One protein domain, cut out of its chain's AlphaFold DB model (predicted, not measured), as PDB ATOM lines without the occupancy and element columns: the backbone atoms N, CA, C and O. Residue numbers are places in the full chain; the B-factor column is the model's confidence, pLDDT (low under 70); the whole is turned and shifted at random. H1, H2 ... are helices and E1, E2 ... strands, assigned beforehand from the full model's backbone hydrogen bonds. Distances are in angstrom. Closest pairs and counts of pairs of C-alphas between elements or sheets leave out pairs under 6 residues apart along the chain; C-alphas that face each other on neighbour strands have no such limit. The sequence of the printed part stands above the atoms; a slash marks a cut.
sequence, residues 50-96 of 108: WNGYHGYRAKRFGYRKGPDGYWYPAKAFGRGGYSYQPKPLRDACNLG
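This is residues 50 to 96 of the 108 residues of an uncharacterized protein of Rhizobium laguerreae (UniProt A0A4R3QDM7). This model has little regular structure: a small body of loops round a short two-strand hairpin, E1 and E2, with the brief helix H1 next, and a long tail, residues 84 to 96, that sticks out and makes the length. The 47 printed residues hold E1, E2 and H1 in that order, 10 residues in named elements, a mixed class with an antiparallel sheet. It is only just extended, close to loose, with a radius of gyration of the C-alphas of 14.4 A and spans of 44 by 22 by 16 A.

After residues 50 to 62, find C-alpha 63 at (179.665, 146.373, 152.519), where E1, residues 63 to 65, begins. E2 is residues 71 to 73; H1, residues 74 to 77, ends at (185.633, 139.441, 156.903).

Look at the antiparallel hairpin E1 and E2, at 140 degrees: N 64 and O 72 are 2.8 A apart, within hydrogen-bond range. The closest C-alphas of E1 and H1, Tyr 63 and Ala 74, are 5.7 A apart. H1 is too short for an O i to N i+4 pair; its one O i to N i+3 pair is within range.

The printed part has no cut, and both links are tight. Residues 79 to 93 have pLDDT under 70.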
ATOM      1  N   TRP A  50     184.726 146.030 163.857       86.44
ATOM      2  CA  TRP A  50     184.931 144.616 163.553       86.44
ATOM      3  C   TRP A  50     186.252 144.422 162.814       86.44
ATOM      4  O   TRP A  50     186.465 145.018 161.757       86.44
ATOM      5  N   ASN A  51     187.146 143.585 163.352       86.56
ATOM      6  CA  ASN A  51     188.470 143.299 162.775       86.56
ATOM      7  C   ASN A  51     189.275 144.567 162.404       86.56
ATOM      8  O   ASN A  51     189.916 144.615 161.357       86.56
ATOM      9  N   GLY A  52     189.201 145.612 163.238       87.88
ATOM     10  CA  GLY A  52     189.878 146.896 163.010       87.88
ATOM     11  C   GLY A  52     189.176 147.838 162.024       87.88
ATOM     12  O   GLY A  52     189.718 148.887 161.688       87.88
ATOM     13  N   TYR A  53     187.974 147.495 161.555       90.44
ATOM     14  CA  TYR A  53     187.189 148.331 160.648       90.44
ATOM     15  C   TYR A  53     185.980 148.942 161.343       90.44
ATOM     16  O   TYR A  53     185.216 148.232 161.992       90.44
ATOM     17  N   HIS A  54     185.761 150.236 161.108       91.00
ATOM     18  CA  HIS A  54     184.554 150.942 161.525       91.00
ATOM     19  C   HIS A  54     183.346 150.537 160.659       91.00
ATOM     20  O   HIS A  54     183.391 150.545 159.423       91.00
ATOM     21  N   GLY A  55     182.246 150.214 161.323       92.62
ATOM     22  CA  GLY A  55     180.975 149.770 160.780       92.62
ATOM     23  C   GLY A  55     179.942 150.889 160.743       92.62
ATOM     24  O   GLY A  55     179.922 151.793 161.570       92.62
ATOM     25  N   TYR A  56     179.034 150.832 159.774       92.44
ATOM     26  CA  TYR A  56     177.997 151.848 159.577       92.44
ATOM     27  C   TYR A  56     176.606 151.286 159.853       92.44
ATOM     28  O   TYR A  56     176.317 150.140 159.534       92.44
ATOM     29  N   ARG A  57     175.691 152.099 160.387       91.25
ATOM     30  CA  ARG A  57     174.283 151.689 160.549       91.25
ATOM     31  C   ARG A  57     173.545 151.582 159.209       91.25
ATOM     32  O   ARG A  57     172.708 150.701 159.031       91.25
ATOM     33  N   ALA A  58     173.880 152.452 158.259       92.31
ATOM     34  CA  ALA A  58     173.291 152.467 156.924       92.31
ATOM     35  C   ALA A  58     174.007 151.506 155.964       92.31
ATOM     36  O   ALA A  58     175.230 151.353 156.012       92.31
ATOM     37  N   LYS A  59     173.237 150.904 155.051       90.06
ATOM     38  CA  LYS A  59     173.766 150.048 153.984       90.06
ATOM     39  C   LYS A  59     174.661 150.860 153.051       90.06
ATOM     40  O   LYS A  59     174.288 151.946 152.617       90.06
ATOM     41  N   ARG A  60     175.815 150.294 152.695       87.31
ATOM     42  CA  ARG A  60     176.756 150.860 151.719       87.31
ATOM     43  C   ARG A  60     177.077 149.834 150.638       87.31
ATOM     44  O   ARG A  60     177.069 148.628 150.891       87.31
ATOM     45  N   PHE A  61     177.341 150.309 149.426       85.94
ATOM     46  CA  PHE A  61     177.749 149.445 148.322       85.94
ATOM     47  C   PHE A  61     179.086 148.759 148.644       85.94
ATOM     48  O   PHE A  61     180.007 149.413 149.125       85.94
ATOM     49  N   GLY A  62     179.179 147.444 148.423       85.75
ATOM     50  CA  GLY A  62     180.378 146.650 148.738       85.75
ATOM     51  C   GLY A  62     180.588 146.330 150.227       85.75
ATOM     52  O   GLY A  62     181.611 145.749 150.591       85.75
ATOM     53  N   TYR A  63     179.637 146.693 151.092       91.75
ATOM     54  CA  TYR A  63     179.665 146.373 152.519       91.75
ATOM     55  C   TYR A  63     178.726 145.199 152.817       91.75
ATOM     56  O   TYR A  63     177.698 145.021 152.160       91.75
ATOM     57  N   ARG A  64     179.051 144.414 153.845       88.19
ATOM     58  CA  ARG A  64     178.242 143.290 154.327       88.19
ATOM     59  C   ARG A  64     177.819 143.531 155.772       88.19
ATOM     60  O   ARG A  64     178.591 144.069 156.563       88.19
ATOM     61  N   LYS A  65     176.582 143.155 156.099       92.19
ATOM     62  CA  LYS A  65     176.043 143.287 157.454       92.19
ATOM     63  C   LYS A  65     176.700 142.247 158.366       92.19
ATOM     64  O   LYS A  65     176.676 141.058 158.049       92.19
ATOM     65  N   GLY A  66     177.324 142.713 159.441       88.88
ATOM     66  CA  GLY A  66     177.895 141.898 160.502       88.88
ATOM     67  C   GLY A  66     176.824 141.353 161.454       88.88
ATOM     68  O   GLY A  66     175.664 141.781 161.400       88.88
ATOM     69  N   PRO A  67     177.196 140.402 162.327       85.62
ATOM     70  CA  PRO A  67     176.286 139.799 163.307       85.62
ATOM     71  C   PRO A  67     175.773 140.801 164.355       85.62
ATOM     72  O   PRO A  67     174.689 140.642 164.902       85.62
ATOM     73  N   ASP A  68     176.519 141.873 164.583       88.44
ATOM     74  CA  ASP A  68     176.178 143.020 165.429       88.44
ATOM     75  C   ASP A  68     175.212 144.025 164.763       88.44
ATOM     76  O   ASP A  68     174.802 145.021 165.365       88.44
ATOM     77  N   GLY A  69     174.847 143.787 163.501       90.75
ATOM     78  CA  GLY A  69     173.911 144.600 162.741       90.75
ATOM     79  C   GLY A  69     174.510 145.831 162.057       90.75
ATOM     80  O   GLY A  69     173.755 146.565 161.412       90.75
ATOM     81  N   TYR A  70     175.824 146.044 162.144       94.56
ATOM     82  CA  TYR A  70     176.526 147.110 161.427       94.56
ATOM     83  C   TYR A  70     176.987 146.637 160.043       94.56
ATOM     84  O   TYR A  70     177.149 145.450 159.780       94.56
ATOM     85  N   TRP A  71     177.181 147.569 159.119       94.25
ATOM     86  CA  TRP A  71     177.702 147.315 157.780       94.25
ATOM     87  C   TRP A  71     179.211 147.528 157.759       94.25
ATOM     88  O   TRP A  71     179.669 148.643 158.009       94.25
ATOM     89  N   TYR A  72     179.965 146.497 157.381       93.44
ATOM     90  CA  TYR A  72     181.431 146.505 157.318       93.44
ATOM     91  C   TYR A  72     181.953 146.290 155.896       93.44
ATOM     92  O   TYR A  72     181.290 145.614 155.104       93.44
ATOM     93  N   PRO A  73     183.138 146.822 155.548       91.62
ATOM     94  CA  PRO A  73     183.729 146.588 154.235       91.62
ATOM     95  C   PRO A  73     184.093 145.105 154.064       91.62
ATOM     96  O   PRO A  73     184.430 144.436 155.037       91.62
ATOM     97  N   ALA A  74     184.088 144.583 152.833       87.62
ATOM     98  CA  ALA A  74     184.362 143.159 152.574       87.62
ATOM     99  C   ALA A  74     185.681 142.654 153.202       87.62
ATOM    100  O   ALA A  74     185.726 141.565 153.768       87.62
ATOM    101  N   LYS A  75     186.737 143.477 153.192       86.56
ATOM    102  CA  LYS A  75     188.034 143.183 153.834       86.56
ATOM    103  C   LYS A  75     187.950 142.902 155.342       86.56
ATOM    104  O   LYS A  75     188.807 142.198 155.865       86.56
ATOM    105  N   ALA A  76     186.906 143.377 156.023       90.06
ATOM    106  CA  ALA A  76     186.680 143.116 157.444       90.06
ATOM    107  C   ALA A  76     186.343 141.649 157.744       90.06
ATOM    108  O   ALA A  76     186.411 141.230 158.891       90.06
ATOM    109  N   PHE A  77     186.003 140.846 156.736       87.44
ATOM    110  CA  PHE A  77     185.633 139.441 156.903       87.44
ATOM    111  C   PHE A  77     186.691 138.464 156.356       87.44
ATOM    112  O   PHE A  77     186.398 137.283 156.187       87.44
ATOM    113  N   GLY A  78     187.909 138.939 156.063       79.56
ATOM    114  CA  GLY A  78     188.993 138.125 155.501       79.56
ATOM    115  C   GLY A  78     188.837 137.817 154.002       79.56
ATOM    116  O   GLY A  78     187.984 138.391 153.316       79.56
ATOM    117  N   ARG A  79     189.685 136.913 153.478       57.09
ATOM    118  CA  ARG A  79     189.615 136.377 152.100       57.09
ATOM    119  C   ARG A  79     188.304 135.597 151.919       57.09
ATOM    120  O   ARG A  79     188.274 134.384 152.058       57.09
ATOM    121  N   GLY A  80     187.211 136.308 151.664       55.38
ATOM    122  CA  GLY A  80     185.868 135.724 151.575       55.38
ATOM    123  C   GLY A  80     184.730 136.646 152.015       55.38
ATOM    124  O   GLY A  80     183.576 136.227 152.033       55.38
ATOM    125  N   GLY A  81     185.004 137.911 152.361       47.97
ATOM    126  CA  GLY A  81     183.954 138.851 152.772       47.97
ATOM    127  C   GLY A  81     182.892 139.167 151.723       47.97
ATOM    128  O   GLY A  81     181.814 139.658 152.058       47.97
ATOM    129  N   TYR A  82     183.157 138.816 150.474       52.56
ATOM    130  CA  TYR A  82     182.146 138.626 149.456       52.56
ATOM    131  C   TYR A  82     181.705 137.159 149.479       52.56
ATOM    132  O   TYR A  82     182.245 136.330 148.752       52.56
ATOM    133  N   SER A  83     180.639 136.852 150.223       53.03
ATOM    134  CA  SER A  83     179.719 135.828 149.719       53.03
ATOM    135  C   SER A  83     178.908 136.473 148.593       53.03
ATOM    136  O   SER A  83     177.711 136.712 148.717       53.03
ATOM    137  N   TYR A  84     179.576 136.814 147.486       50.53
ATOM    138  CA  TYR A  84     178.928 136.617 146.204       50.53
ATOM    139  C   TYR A  84     178.922 135.101 146.074       50.53
ATOM    140  O   TYR A  84     179.848 134.525 145.523       50.53
ATOM    141  N   GLN A  85     177.928 134.424 146.643       51.62
ATOM    142  CA  GLN A  85     177.458 133.244 145.945       51.62
ATOM    143  C   GLN A  85     176.911 133.837 144.651       51.62
ATOM    144  O   GLN A  85     175.876 134.513 144.726       51.62
ATOM    145  N   PRO A  86     177.610 133.733 143.497       52.75
ATOM    146  CA  PRO A  86     176.922 133.963 142.247       52.75
ATOM    147  C   PRO A  86     175.729 133.028 142.348       52.75
ATOM    148  O   PRO A  86     175.908 131.816 142.469       52.75
ATOM    149  N   LYS A  87     174.511 133.578 142.439       57.16
ATOM    150  CA  LYS A  87     173.341 132.748 142.189       57.16
ATOM    151  C   LYS A  87     173.664 132.131 140.837       57.16
ATOM    152  O   LYS A  87     173.866 132.917 139.906       57.16
ATOM    153  N   PRO A  88     173.845 130.802 140.737       56.00
ATOM    154  CA  PRO A  88     174.067 130.205 139.441       56.00
ATOM    155  C   PRO A  88     172.887 130.688 138.615       56.00
ATOM    156  O   PRO A  88     171.732 130.502 139.014       56.00
ATOM    157  N   LEU A  89     173.183 131.444 137.561       62.53
ATOM    158  CA  LEU A  89     172.188 131.850 136.591       62.53
ATOM    159  C   LEU A  89     171.768 130.542 135.930       62.53
ATOM    160  O   LEU A  89     172.338 130.143 134.922       62.53
ATOM    161  N   ARG A  90     170.837 129.823 136.570       60.03
ATOM    162  CA  ARG A  90     170.320 128.534 136.099       60.03
ATOM    163  C   ARG A  90     169.809 128.662 134.664       60.03
ATOM    164  O   ARG A  90     169.894 127.702 133.914       60.03
ATOM    165  N   ASP A  91     169.394 129.871 134.287       67.88
ATOM    166  CA  ASP A  91     168.864 130.211 132.972       67.88
ATOM    167  C   ASP A  91     169.873 130.917 132.052       67.88
ATOM    168  O   ASP A  91     169.499 131.324 130.956       67.88
ATOM    169  N   ALA A  92     171.151 131.070 132.435       66.94
ATOM    170  CA  ALA A  92     172.154 131.676 131.547       66.94
ATOM    171  C   ALA A  92     172.240 130.928 130.209       66.94
ATOM    172  O   ALA A  92     172.249 131.564 129.155       66.94
ATOM    173  N   CYS A  93     172.190 129.592 130.248       69.88
ATOM    174  CA  CYS A  93     172.153 128.770 129.042       69.88
ATOM    175  C   CYS A  93     170.895 129.049 128.193       69.88
ATOM    176  O   CYS A  93     171.016 129.221 126.985       69.88
ATOM    177  N   ASN A  94     169.715 129.182 128.817       72.19
ATOM    178  CA  ASN A  94     168.447 129.476 128.124       72.19
ATOM    179  C   ASN A  94     168.446 130.852 127.436       72.19
ATOM    180  O   ASN A  94     167.734 131.060 126.461       72.19
ATOM    181  N   LEU A  95     169.250 131.788 127.939       72.00
ATOM    182  CA  LEU A  95     169.396 133.138 127.397       72.00
ATOM    183  C   LEU A  95     170.561 133.264 126.397       72.00
ATOM    184  O   LEU A  95     170.891 134.374 125.988       72.00
ATOM    185  N   GLY A  96     171.215 132.158 126.021       70.75
ATOM    186  CA  GLY A  96     172.352 132.173 125.093       70.75
ATOM    187  C   GLY A  96     173.664 132.686 125.701       70.75
ATOM    188  O   GLY A  96     174.649 132.859 124.985       70.75
TER     189      GLY A  96